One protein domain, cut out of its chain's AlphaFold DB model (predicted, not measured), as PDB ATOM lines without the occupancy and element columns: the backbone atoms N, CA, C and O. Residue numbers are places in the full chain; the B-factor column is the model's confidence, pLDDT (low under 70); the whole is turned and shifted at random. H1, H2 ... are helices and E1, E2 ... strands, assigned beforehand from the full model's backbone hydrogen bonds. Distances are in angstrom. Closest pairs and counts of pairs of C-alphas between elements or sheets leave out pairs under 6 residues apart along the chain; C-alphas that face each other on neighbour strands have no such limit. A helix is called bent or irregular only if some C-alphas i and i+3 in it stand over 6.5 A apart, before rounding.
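This is residues 8 to 101 of the 102 residues of an uncharacterized protein of Euryarchaeota archaeon ADurb.Bin009 (UniProt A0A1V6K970). A small three-stranded sheet forms the core, with helices laid along it on both faces: H1 and H2 run side by side on one face, and H3 covers the other face alone. At one end, residues 15 to 20 of the loop between E1 and H1 stick out. The printed part has 94 residues, with three named strands and three named helices in the order E1, H1, E2, H2, E3, H3. The sheet runs E1, E2, E3, all parallel, and the class is mixed, helices and strands. The whole is compact, with a radius of gyration of the C-alphas of 13.8 A and spans of 44 by 30 by 21 A.

Find C-alpha 8 at (-34.694, 51.472, 38.711), where strand E1, residues 8 to 11, begins. Helix H1 follows at residues 21 to 37, 24.4 A long, and strand E2 at residues 46 to 51, 16.8 A. Look for helix H2 from C-alpha 55 at (-41.677, 36.578, 32.321) to residue 66, 13.9 A, then strand E3 at residues 74 to 78, 13.3 A. Helix H3, residues 81 to 99, runs 26.6 A to C-alpha 99 at (-32.665, 56.468, 53.636). It has a kink of 26 degrees near residue 88 and is only just irregular: C-alphas 83 and 86 are 6.8 A apart.

Start at E2, the inner strand, with edge strands E1 and E3 as its neighbours. Beside E1, N 9 and O 47 are 2.9 A apart, within hydrogen-bond range; beside E3, N 48 and O 74 are 2.8 A apart. E1, H1, E2 and E2, H2, E3 are strand-helix-strand units, two parallel neighbour strands with a helix between, each with a right-handed crossover. H1 is on the sheet over E1 and E2, its closest C-alphas to E1 being Ile 22 and Phe 11, 6.2 A apart. It runs only just along the strands, at 28 degrees to E1 on the local plane. H2 is on the same face over E2, at a height over the sheet of 10.3 A. H1 and H2 are close but not clearly touching, the C-alphas of Ser 26 and Val 61 being 7.1 A apart, at a shallow tilt of 9 degrees, the same way. H3 is on the opposite face over E2 and E3, at a height of 8.7 A, with C-alphas 84 and 78 closest to E3 at 6.9 A. Every O i to N i+4 pair is within hydrogen-bond range in H1, against 5 of 8 in H2 and 12 of 15 in H3.

The C-alphas of Lys 16 and Asp 101, the two farthest apart, are 45.2 A apart. The printed part has no cut, and no link is long. Look at residues 63 to 72 for pLDDT under 70; the mean of the printed part is 83.1.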
ATOM      1  N   ILE A   8     -33.506  51.979  39.404       91.75
ATOM      2  CA  ILE A   8     -34.694  51.472  38.711       91.75
ATOM      3  C   ILE A   8     -34.245  50.820  37.409       91.75
ATOM      4  O   ILE A   8     -33.649  51.473  36.553       91.75
ATOM      5  N   PHE A   9     -34.563  49.540  37.255       91.75
ATOM      6  CA  PHE A   9     -34.346  48.797  36.021       91.75
ATOM      7  C   PHE A   9     -35.682  48.596  35.312       91.75
ATOM      8  O   PHE A   9     -36.654  48.157  35.923       91.75
ATOM      9  N   VAL A  10     -35.724  48.908  34.017       91.62
ATOM     10  CA  VAL A  10     -36.914  48.739  33.179       91.62
ATOM     11  C   VAL A  10     -36.568  47.810  32.026       91.62
ATOM     12  O   VAL A  10     -35.639  48.073  31.263       91.62
ATOM     13  N   PHE A  11     -37.318  46.722  31.907       89.25
ATOM     14  CA  PHE A  11     -37.169  45.720  30.861       89.25
ATOM     15  C   PHE A  11     -38.331  45.847  29.893       89.25
ATOM     16  O   PHE A  11     -39.462  45.534  30.252       89.25
ATOM     17  N   VAL A  12     -38.040  46.300  28.680       90.50
ATOM     18  CA  VAL A  12     -39.003  46.406  27.579       90.50
ATOM     19  C   VAL A  12     -38.648  45.419  26.478       90.50
ATOM     20  O   VAL A  12     -37.488  45.009  26.347       90.50
ATOM     21  N   LYS A  13     -39.645  45.007  25.695       89.31
ATOM     22  CA  LYS A  13     -39.421  44.191  24.503       89.31
ATOM     23  C   LYS A  13     -38.587  44.988  23.508       89.31
ATOM     24  O   LYS A  13     -38.900  46.133  23.197       89.31
ATOM     25  N   GLU A  14     -37.551  44.351  22.979       86.06
ATOM     26  CA  GLU A  14     -36.738  44.936  21.915       86.06
ATOM     27  C   GLU A  14     -37.583  45.113  20.655       86.06
ATOM     28  O   GLU A  14     -38.223  44.172  20.168       86.06
ATOM     29  N   ASN A  15     -37.572  46.323  20.102       85.62
ATOM     30  CA  ASN A  15     -38.087  46.530  18.763       85.62
ATOM     31  C   ASN A  15     -37.133  45.886  17.738       85.62
ATOM     32  O   ASN A  15     -35.968  45.643  18.021       85.62
ATOM     33  N   LYS A  16     -37.587  45.634  16.506       78.50
ATOM     34  CA  LYS A  16     -36.806  44.885  15.493       78.50
ATOM     35  C   LYS A  16     -35.425  45.478  15.167       78.50
ATOM     36  O   LYS A  16     -34.576  44.760  14.649       78.50
ATOM     37  N   ASN A  17     -35.234  46.766  15.442       82.81
ATOM     38  CA  ASN A  17     -33.994  47.505  15.190       82.81
ATOM     39  C   ASN A  17     -33.159  47.721  16.460       82.81
ATOM     40  O   ASN A  17     -32.105  48.350  16.406       82.81
ATOM     41  N   GLU A  18     -33.650  47.253  17.601       81.31
ATOM     42  CA  GLU A  18     -32.955  47.286  18.875       81.31
ATOM     43  C   GLU A  18     -32.390  45.894  19.120       81.31
ATOM     44  O   GLU A  18     -33.062  44.878  18.944       81.31
ATOM     45  N   HIS A  19     -31.122  45.845  19.492       77.19
ATOM     46  CA  HIS A  19     -30.450  44.602  19.818       77.19
ATOM     47  C   HIS A  19     -29.767  44.779  21.161       77.19
ATOM     48  O   HIS A  19     -29.138  45.810  21.407       77.19
ATOM     49  N   TYR A  20     -29.858  43.755  22.005       83.00
ATOM     50  CA  TYR A  20     -29.126  43.662  23.268       83.00
ATOM     51  C   TYR A  20     -29.562  44.648  24.358       83.00
ATOM     52  O   TYR A  20     -28.839  44.806  25.343       83.00
ATOM     53  N   LEU A  21     -30.726  45.286  24.245       85.88
ATOM     54  CA  LEU A  21     -31.276  46.118  25.313       85.88
ATOM     55  C   LEU A  21     -31.493  45.280  26.576       85.88
ATOM     56  O   LEU A  21     -30.953  45.599  27.634       85.88
ATOM     57  N   ILE A  22     -32.195  44.151  26.455       85.44
ATOM     58  CA  ILE A  22     -32.485  43.262  27.588       85.44
ATOM     59  C   ILE A  22     -31.182  42.729  28.188       85.44
ATOM     60  O   ILE A  22     -31.024  42.669  29.412       85.44
ATOM     61  N   GLN A  23     -30.226  42.365  27.331       85.69
ATOM     62  CA  GLN A  23     -28.914  41.894  27.758       85.69
ATOM     63  C   GLN A  23     -28.136  42.985  28.505       85.69
ATOM     64  O   GLN A  23     -27.562  42.702  29.554       85.69
ATOM     65  N   SER A  24     -28.147  44.223  28.012       88.56
ATOM     66  CA  SER A  24     -27.435  45.345  28.632       88.56
ATOM     67  C   SER A  24     -28.000  45.666  30.014       88.56
ATOM     68  O   SER A  24     -27.242  45.748  30.979       88.56
ATOM     69  N   VAL A  25     -29.329  45.748  30.145       88.88
ATOM     70  CA  VAL A  25     -29.980  45.979  31.446       88.88
ATOM     71  C   VAL A  25     -29.682  44.821  32.410       88.88
ATOM     72  O   VAL A  25     -29.381  45.046  33.582       88.88
ATOM     73  N   SER A  26     -29.664  43.579  31.914       86.69
ATOM     74  CA  SER A  26     -29.292  42.399  32.712       86.69
ATOM     75  C   SER A  26     -27.839  42.446  33.202       86.69
ATOM     76  O   SER A  26     -27.565  42.097  34.352       86.69
ATOM     77  N   MET A  27     -26.903  42.886  32.355       88.81
ATOM     78  CA  MET A  27     -25.488  43.016  32.712       88.81
ATOM     79  C   MET A  27     -25.264  44.095  33.770       88.81
ATOM     80  O   MET A  27     -24.535  43.850  34.731       88.81
ATOM     81  N   GLU A  28     -25.912  45.253  33.643       90.19
ATOM     82  CA  GLU A  28     -25.795  46.321  34.641       90.19
ATOM     83  C   GLU A  28     -26.433  45.934  35.977       90.19
ATOM     84  O   GLU A  28     -25.846  46.170  37.034       90.19
ATOM     85  N   PHE A  29     -27.571  45.241  35.952       87.81
ATOM     86  CA  PHE A  29     -28.161  44.671  37.160       87.81
ATOM     87  C   PHE A  29     -27.216  43.670  37.846       87.81
ATOM     88  O   PHE A  29     -26.980  43.737  39.055       87.81
ATOM     89  N   GLN A  30     -26.611  42.760  37.073       86.56
ATOM     90  CA  GLN A  30     -25.644  41.799  37.601       86.56
ATOM     91  C   GLN A  30     -24.396  42.487  38.161       86.56
ATOM     92  O   GLN A  30     -23.875  42.071  39.201       86.56
ATOM     93  N   ARG A  31     -23.909  43.529  37.485       89.38
ATOM     94  CA  ARG A  31     -22.785  44.340  37.945       89.38
ATOM     95  C   ARG A  31     -23.115  45.005  39.278       89.38
ATOM     96  O   ARG A  31     -22.327  44.847  40.205       89.38
ATOM     97  N   LEU A  32     -24.266  45.670  39.408       87.38
ATOM     98  CA  LEU A  32     -24.696  46.295  40.666       87.38
ATOM     99  C   LEU A  32     -24.749  45.272  41.807       87.38
ATOM    100  O   LEU A  32     -24.105  45.469  42.832       87.38
ATOM    101  N   SER A  33     -25.422  44.136  41.594       84.06
ATOM    102  CA  SER A  33     -25.505  43.056  42.587       84.06
ATOM    103  C   SER A  33     -24.122  42.533  43.006       84.06
ATOM    104  O   SER A  33     -23.893  42.243  44.178       84.06
ATOM    105  N   THR A  34     -23.175  42.452  42.068       86.69
ATOM    106  CA  THR A  34     -21.793  42.031  42.346       86.69
ATOM    107  C   THR A  34     -21.047  43.074  43.182       86.69
ATOM    108  O   THR A  34     -20.361  42.711  44.134       86.69
ATOM    109  N   LEU A  35     -21.197  44.363  42.863       87.69
ATOM    110  CA  LEU A  35     -20.562  45.454  43.611       87.69
ATOM    111  C   LEU A  35     -21.068  45.522  45.057       87.69
ATOM    112  O   LEU A  35     -20.247  45.650  45.963       87.69
ATOM    113  N   ILE A  36     -22.381  45.362  45.265       84.81
ATOM    114  CA  ILE A  36     -22.993  45.308  46.603       84.81
ATOM    115  C   ILE A  36     -22.467  44.094  47.375       84.81
ATOM    116  O   ILE A  36     -21.940  44.226  48.475       84.81
ATOM    117  N   ARG A  37     -22.503  42.899  46.766       84.62
ATOM    118  CA  ARG A  37     -22.037  41.655  47.402       84.62
ATOM    119  C   ARG A  37     -20.572  41.712  47.853       84.62
ATOM    120  O   ARG A  37     -20.209  41.063  48.830       84.62
ATOM    121  N   HIS A  38     -19.725  42.432  47.123       88.75
ATOM    122  CA  HIS A  38     -18.310  42.588  47.458       88.75
ATOM    123  C   HIS A  38     -18.016  43.804  48.349       88.75
ATOM    124  O   HIS A  38     -16.846  44.084  48.599       88.75
ATOM    125  N   GLY A  39     -19.042  44.520  48.827       85.25
ATOM    126  CA  GLY A  39     -18.888  45.700  49.681       85.25
ATOM    127  C   GLY A  39     -18.223  46.886  48.981       85.25
ATOM    128  O   GLY A  39     -17.697  47.771  49.644       85.25
ATOM    129  N   ILE A  40     -18.196  46.885  47.642       87.19
ATOM    130  CA  ILE A  40     -17.657  47.994  46.841       87.19
ATOM    131  C   ILE A  40     -18.683  49.126  46.761       87.19
ATOM    132  O   ILE A  40     -18.308  50.292  46.717       87.19
ATOM    133  N   LYS A  41     -19.969  48.770  46.730       83.69
ATOM    134  CA  LYS A  41     -21.089  49.694  46.882       83.69
ATOM    135  C   LYS A  41     -21.876  49.330  48.130       83.69
ATOM    136  O   LYS A  41     -21.993  48.147  48.452       83.69
ATOM    137  N   GLU A  42     -22.419  50.344  48.787       82.75
ATOM    138  CA  GLU A  42     -23.405  50.154  49.848       82.75
ATOM    139  C   GLU A  42     -24.678  49.512  49.291       82.75
ATOM    140  O   GLU A  42     -24.911  49.516  48.076       82.75
ATOM    141  N   ASP A  43     -25.485  48.936  50.180       80.62
ATOM    142  CA  ASP A  43     -26.791  48.423  49.789       80.62
ATOM    143  C   ASP A  43     -27.715  49.589  49.421       80.62
ATOM    144  O   ASP A  43     -27.693  50.649  50.048       80.62
ATOM    145  N   GLN A  44     -28.476  49.421  48.345       81.12
ATOM    146  CA  GLN A  44     -29.229  50.503  47.717       81.12
ATOM    147  C   GLN A  44     -30.608  49.990  47.303       81.12
ATOM    148  O   GLN A  44     -30.702  48.894  46.746       81.12
ATOM    149  N   PRO A  45     -31.683  50.773  47.498       86.69
ATOM    150  CA  PRO A  45     -33.006  50.430  46.999       86.69
ATOM    151  C   PRO A  45     -33.006  50.137  45.492       86.69
ATOM    152  O   PRO A  45     -32.582  50.965  44.677       86.69
ATOM    153  N   VAL A  46     -33.537  48.967  45.118       88.56
ATOM    154  CA  VAL A  46     -33.697  48.542  43.719       88.56
ATOM    155  C   VAL A  46     -35.155  48.215  43.398       88.56
ATOM    156  O   VAL A  46     -35.778  47.392  44.071       88.56
ATOM    157  N   ALA A  47     -35.667  48.806  42.315       90.88
ATOM    158  CA  ALA A  47     -36.926  48.413  41.688       90.88
ATOM    159  C   ALA A  47     -36.697  47.844  40.283       90.88
ATOM    160  O   ALA A  47     -35.861  48.332  39.518       90.88
ATOM    161  N   ILE A  48     -37.474  46.820  39.935       89.94
ATOM    162  CA  ILE A  48     -37.420  46.130  38.648       89.94
ATOM    163  C   ILE A  48     -38.817  46.139  38.027       89.94
ATOM    164  O   ILE A  48     -39.744  45.523  38.551       89.94
ATOM    165  N   TYR A  49     -38.960  46.800  36.881       92.12
ATOM    166  CA  TYR A  49     -40.188  46.810  36.091       92.12
ATOM    167  C   TYR A  49     -40.005  46.001  34.817       92.12
ATOM    168  O   TYR A  49     -39.033  46.198  34.089       92.12
ATOM    169  N   ILE A  50     -40.943  45.101  34.541       90.38
ATOM    170  CA  ILE A  50     -40.839  44.133  33.451       90.38
ATOM    171  C   ILE A  50     -42.071  44.226  32.561       90.38
ATOM    172  O   ILE A  50     -43.193  44.063  33.034       90.38
ATOM    173  N   GLU A  51     -41.861  44.464  31.272       92.56
ATOM    174  CA  GLU A  51     -42.946  44.447  30.301       92.56
ATOM    175  C   GLU A  51     -43.531  43.029  30.181       92.56
ATOM    176  O   GLU A  51     -42.791  42.039  30.138       92.56
ATOM    177  N   GLU A  52     -44.858  42.917  30.115       89.69
ATOM    178  CA  GLU A  52     -45.551  41.640  29.924       89.69
ATOM    179  C   GLU A  52     -45.025  40.877  28.703       89.69
ATOM    180  O   GLU A  52     -44.698  41.456  27.666       89.69
ATOM    181  N   GLY A  53     -44.943  39.552  28.797       87.69
ATOM    182  CA  GLY A  53     -44.329  38.687  27.788       87.69
ATOM    183  C   GLY A  53     -42.821  38.473  27.969       87.69
ATOM    184  O   GLY A  53     -42.223  37.693  27.222       87.69
ATOM    185  N   LEU A  54     -42.190  39.126  28.953       87.94
ATOM    186  CA  LEU A  54     -40.790  38.899  29.331       87.94
ATOM    187  C   LEU A  54     -40.630  38.029  30.591       87.94
ATOM    188  O   LEU A  54     -39.535  37.935  31.140       87.94
ATOM    189  N   GLU A  55     -41.664  37.321  31.048       82.62
ATOM    190  CA  GLU A  55     -41.677  36.578  32.321       82.62
ATOM    191  C   GLU A  55     -40.626  35.464  32.374       82.62
ATOM    192  O   GLU A  55     -40.065  35.159  33.427       82.62
ATOM    193  N   ARG A  56     -40.326  34.838  31.232       79.62
ATOM    194  CA  ARG A  56     -39.275  33.809  31.165       79.62
ATOM    195  C   ARG A  56     -37.884  34.410  31.342       79.62
ATOM    196  O   ARG A  56     -37.057  33.825  32.040       79.62
ATOM    197  N   VAL A  57     -37.646  35.578  30.746       77.31
ATOM    198  CA  VAL A  57     -36.406  36.347  30.921       77.31
ATOM    199  C   VAL A  57     -36.313  36.831  32.371       77.31
ATOM    200  O   VAL A  57     -35.288  36.629  33.025       77.31
ATOM    201  N   ALA A  58     -37.430  37.347  32.897       74.38
ATOM    202  CA  ALA A  58     -37.612  37.747  34.289       74.38
ATOM    203  C   ALA A  58     -37.200  36.628  35.261       74.38
ATOM    204  O   ALA A  58     -36.415  36.818  36.191       74.38
ATOM    205  N   GLY A  59     -37.726  35.427  35.015       71.56
ATOM    206  CA  GLY A  59     -37.505  34.242  35.829       71.56
ATOM    207  C   GLY A  59     -36.046  33.790  35.861       71.56
ATOM    208  O   GLY A  59     -35.521  33.493  36.932       71.56
ATOM    209  N   GLY A  60     -35.390  33.749  34.699       72.94
ATOM    210  CA  GLY A  60     -34.023  33.239  34.580       72.94
ATOM    211  C   GLY A  60     -32.969  34.167  35.182       72.94
ATOM    212  O   GLY A  60     -32.069  33.705  35.880       72.94
ATOM    213  N   VAL A  61     -33.082  35.470  34.927       70.88
ATOM    214  CA  VAL A  61     -32.055  36.443  35.331       70.88
ATOM    215  C   VAL A  61     -32.339  37.014  36.718       70.88
ATOM    216  O   VAL A  61     -31.429  37.114  37.544       70.88
ATOM    217  N   PHE A  62     -33.598  37.358  36.991       70.19
ATOM    218  CA  PHE A  62     -33.960  38.154  38.159       70.19
ATOM    219  C   PHE A  62     -34.548  37.283  39.248       70.19
ATOM    220  O   PHE A  62     -34.017  37.298  40.343       70.19
ATOM    221  N   LYS A  63     -35.553  36.445  38.975       62.31
ATOM    222  CA  LYS A  63     -36.202  35.647  40.031       62.31
ATOM    223  C   LYS A  63     -35.220  34.730  40.766       62.31
ATOM    224  O   LYS A  63     -35.305  34.630  41.981       62.31
ATOM    225  N   GLY A  64     -34.256  34.124  40.069       64.94
ATOM    226  CA  GLY A  64     -33.205  33.316  40.704       64.94
ATOM    227  C   GLY A  64     -32.262  34.115  41.615       64.94
ATOM    228  O   GLY A  64     -31.835  33.602  42.642       64.94
ATOM    229  N   ARG A  65     -31.966  35.377  41.272       63.19
ATOM    230  CA  ARG A  65     -31.083  36.264  42.054       63.19
ATOM    231  C   ARG A  65     -31.832  37.038  43.142       63.19
ATOM    232  O   ARG A  65     -31.285  37.265  44.209       63.19
ATOM    233  N   VAL A  66     -33.089  37.386  42.887       60.12
ATOM    234  CA  VAL A  66     -34.025  38.018  43.825       60.12
ATOM    235  C   VAL A  66     -34.452  37.018  44.898       60.12
ATOM    236  O   VAL A  66     -34.525  37.377  46.059       60.12
ATOM    237  N   ALA A  67     -34.697  35.750  44.549       56.09
ATOM    238  CA  ALA A  67     -35.051  34.718  45.531       56.09
ATOM    239  C   ALA A  67     -33.896  34.365  46.484       56.09
ATOM    240  O   ALA A  67     -34.131  33.785  47.537       56.09
ATOM    241  N   GLN A  68     -32.659  34.702  46.115       54.69
ATOM    242  CA  GLN A  68     -31.484  34.605  46.986       54.69
ATOM    243  C   GLN A  68     -31.284  35.860  47.841       54.69
ATOM    244  O   GLN A  68     -30.292  35.955  48.557       54.69
ATOM    245  N   ASN A  69     -32.187  36.833  47.730       50.75
ATOM    246  CA  ASN A  69     -32.021  38.138  48.320       50.75
ATOM    247  C   ASN A  69     -32.851  38.265  49.598       50.75
ATOM    248  O   ASN A  69     -34.072  38.117  49.582       50.75
ATOM    249  N   GLU A  70     -32.176  38.557  50.702       49.97
ATOM    250  CA  GLU A  70     -32.779  38.760  52.018       49.97
ATOM    251  C   GLU A  70     -33.358  40.188  52.178       49.97
ATOM    252  O   GLU A  70     -33.879  40.508  53.244       49.97
ATOM    253  N   HIS A  71     -33.226  41.076  51.175       53.72
ATOM    254  CA  HIS A  71     -33.251  42.541  51.381       53.72
ATOM    255  C   HIS A  71     -34.252  43.333  50.497       53.72
ATOM    256  O   HIS A  71     -34.028  44.492  50.170       53.72
ATOM    257  N   GLY A  72     -35.399  42.740  50.131       60.53
ATOM    258  CA  GLY A  72     -36.615  43.517  49.800       60.53
ATOM    259  C   GLY A  72     -36.618  44.345  48.500       60.53
ATOM    260  O   GLY A  72     -37.007  45.509  48.518       60.53
ATOM    261  N   TRP A  73     -36.232  43.766  47.361       79.56
ATOM    262  CA  TRP A  73     -36.388  44.417  46.048       79.56
ATOM    263  C   TRP A  73     -37.850  44.439  45.567       79.56
ATOM    264  O   TRP A  73     -38.539  43.419  45.640       79.56
ATOM    265  N   ASP A  74     -38.295  45.566  44.994       84.62
ATOM    266  CA  ASP A  74     -39.646  45.704  44.425       84.62
ATOM    267  C   ASP A  74     -39.657  45.247  42.956       84.62
ATOM    268  O   ASP A  74     -38.922  45.771  42.117       84.62
ATOM    269  N   ILE A  75     -40.516  44.277  42.623       85.25
ATOM    270  CA  ILE A  75     -40.706  43.790  41.248       85.25
ATOM    271  C   ILE A  75     -42.137  44.059  40.798       85.25
ATOM    272  O   ILE A  75     -43.089  43.670  41.475       85.25
ATOM    273  N   GLY A  76     -42.289  44.674  39.626       87.69
ATOM    274  CA  GLY A  76     -43.581  44.920  38.995       87.69
ATOM    275  C   GLY A  76     -43.608  44.509  37.527       87.69
ATOM    276  O   GLY A  76     -42.592  44.567  36.836       87.69
ATOM    277  N   PHE A  77     -44.794  44.136  37.052       89.50
ATOM    278  CA  PHE A  77     -45.071  43.916  35.633       89.50
ATOM    279  C   PHE A  77     -45.900  45.072  35.072       89.50
ATOM    280  O   PHE A  77     -46.665  45.695  35.813       89.50
ATOM    281  N   PHE A  78     -45.732  45.374  33.788       93.12
ATOM    282  CA  PHE A  78     -46.496  46.415  33.103       93.12
ATOM    283  C   PHE A  78     -46.760  46.053  31.640       93.12
ATOM    284  O   PHE A  78     -45.960  45.378  31.002       93.12
ATOM    285  N   GLU A  79     -47.859  46.549  31.086       91.94
ATOM    286  CA  GLU A  79     -48.163  46.445  29.652       91.94
ATOM    287  C   GLU A  79     -47.664  47.675  28.882       91.94
ATOM    288  O   GLU A  79     -47.175  47.561  27.764       91.94
ATOM    289  N   ASN A  80     -47.788  48.861  29.488       89.94
ATOM    290  CA  ASN A  80     -47.403  50.141  28.892       89.94
ATOM    291  C   ASN A  80     -46.492  50.911  29.845       89.94
ATOM    292  O   ASN A  80     -46.726  50.914  31.057       89.94
ATOM    293  N   ILE A  81     -45.471  51.586  29.312       88.44
ATOM    294  CA  ILE A  81     -44.450  52.247  30.133       88.44
ATOM    295  C   ILE A  81     -45.054  53.314  31.055       88.44
ATOM    296  O   ILE A  81     -44.586  53.508  32.170       88.44
ATOM    297  N   GLU A  82     -46.164  53.945  30.671       93.56
ATOM    298  CA  GLU A  82     -46.857  54.939  31.488       93.56
ATOM    299  C   GLU A  82     -47.375  54.371  32.817       93.56
ATOM    300  O   GLU A  82     -47.512  55.103  33.805       93.56
ATOM    301  N   GLN A  83     -47.639  53.063  32.868       94.19
ATOM    302  CA  GLN A  83     -48.105  52.380  34.073       94.19
ATOM    303  C   GLN A  83     -47.027  52.362  35.166       94.19
ATOM    304  O   GLN A  83     -47.377  52.284  36.345       94.19
ATOM    305  N   ILE A  84     -45.740  52.504  34.813       94.50
ATOM    306  CA  ILE A  84     -44.644  52.458  35.788       94.50
ATOM    307  C   ILE A  84     -44.464  53.781  36.538       94.50
ATOM    308  O   ILE A  84     -43.918  53.777  37.636       94.50
ATOM    309  N   TYR A  85     -44.931  54.919  36.010       92.00
ATOM    310  CA  TYR A  85     -44.600  56.228  36.592       92.00
ATOM    311  C   TYR A  85     -45.078  56.390  38.037       92.00
ATOM    312  O   TYR A  85     -44.322  56.830  38.903       92.00
ATOM    313  N   LYS A  86     -46.336  56.033  38.320       93.50
ATOM    314  CA  LYS A  86     -46.893  56.101  39.681       93.50
ATOM    315  C   LYS A  86     -46.176  55.154  40.656       93.50
ATOM    316  O   LYS A  86     -45.788  55.633  41.722       93.50
ATOM    317  N   PRO A  87     -46.002  53.853  40.358       92.50
ATOM    318  CA  PRO A  87     -45.288  52.951  41.258       92.50
ATOM    319  C   PRO A  87     -43.805  53.313  41.405       92.50
ATOM    320  O   PRO A  87     -43.330  53.318  42.534       92.50
ATOM    321  N   ALA A  88     -43.111  53.715  40.335       92.75
ATOM    322  CA  ALA A  88     -41.710  54.139  40.399       92.75
ATOM    323  C   ALA A  88     -41.532  55.370  41.289       92.75
ATOM    324  O   ALA A  88     -40.644  55.412  42.135       92.75
ATOM    325  N   ARG A  89     -42.427  56.356  41.161       92.75
ATOM    326  CA  ARG A  89     -42.426  57.529  42.035       92.75
ATOM    327  C   ARG A  89     -42.630  57.149  43.500       92.75
ATOM    328  O   ARG A  89     -41.866  57.605  44.342       92.75
ATOM    329  N   ARG A  90     -43.627  56.312  43.803       91.12
ATOM    330  CA  ARG A  90     -43.882  55.850  45.179       91.12
ATOM    331  C   ARG A  90     -42.705  55.065  45.748       91.12
ATOM    332  O   ARG A  90     -42.412  55.188  46.931       91.12
ATOM    333  N   PHE A  91     -42.055  54.256  44.916       91.44
ATOM    334  CA  PHE A  91     -40.846  53.536  45.288       91.44
ATOM    335  C   PHE A  91     -39.725  54.509  45.665       91.44
ATOM    336  O   PHE A  91     -39.144  54.363  46.735       91.44
ATOM    337  N   CYS A  92     -39.484  55.543  44.854       89.50
ATOM    338  CA  CYS A  92     -38.510  56.580  45.185       89.50
ATOM    339  C   CYS A  92     -38.874  57.327  46.474       89.50
ATOM    340  O   CYS A  92     -38.010  57.510  47.319       89.50
ATOM    341  N   GLU A  93     -40.134  57.737  46.647       89.62
ATOM    342  CA  GLU A  93     -40.602  58.443  47.851       89.62
ATOM    343  C   GLU A  93     -40.366  57.608  49.121       89.62
ATOM    344  O   GLU A  93     -39.800  58.118  50.083       89.62
ATOM    345  N   ARG A  94     -40.722  56.315  49.094       88.06
ATOM    346  CA  ARG A  94     -40.446  55.371  50.191       88.06
ATOM    347  C   ARG A  94     -38.952  55.192  50.437       88.06
ATOM    348  O   ARG A  94     -38.506  55.320  51.563       88.06
ATOM    349  N   SER A  95     -38.185  54.952  49.376       88.12
ATOM    350  CA  SER A  95     -36.738  54.725  49.463       88.12
ATOM    351  C   SER A  95     -36.005  55.928  50.052       88.12
ATOM    352  O   SER A  95     -35.078  55.766  50.831       88.12
ATOM    353  N   VAL A  96     -36.420  57.146  49.692       85.25
ATOM    354  CA  VAL A  96     -35.877  58.376  50.277       85.25
ATOM    355  C   VAL A  96     -36.273  58.492  51.748       85.25
ATOM    356  O   VAL A  96     -35.419  58.826  52.559       85.25
ATOM    357  N   ALA A  97     -37.529  58.211  52.109       84.44
ATOM    358  CA  ALA A  97     -37.945  58.234  53.513       84.44
ATOM    359  C   ALA A  97     -37.123  57.249  54.363       84.44
ATOM    360  O   ALA A  97     -36.582  57.651  55.386       84.44
ATOM    361  N   ASP A  98     -36.934  56.021  53.871       80.81
ATOM    362  CA  ASP A  98     -36.138  54.984  54.534       80.81
ATOM    363  C   ASP A  98     -34.649  55.377  54.648       80.81
ATOM    364  O   ASP A  98     -34.019  55.122  55.667       80.81
ATOM    365  N   LEU A  99     -34.072  56.027  53.627       77.50
ATOM    366  CA  LEU A  99     -32.665  56.468  53.636       77.50
ATOM    367  C   LEU A  99     -32.389  57.633  54.597       77.50
ATOM    368  O   LEU A  99     -31.249  57.815  55.024       77.50
ATOM    369  N   TYR A 100     -33.398  58.456  54.880       79.75
ATOM    370  CA  TYR A 100     -33.259  59.669  55.690       79.75
ATOM    371  C   TYR A 100     -34.045  59.611  57.013       79.75
ATOM    372  O   TYR A 100     -34.164  60.642  57.673       79.75
ATOM    373  N   ASP A 101     -34.539  58.429  57.404       70.31
ATOM    374  CA  ASP A 101     -35.306  58.174  58.634       70.31
ATOM    375  C   ASP A 101     -36.489  59.153  58.853       70.31
ATOM    376  O   ASP A 101     -36.697  59.657  59.963       70.31
TER     377      ASP A 101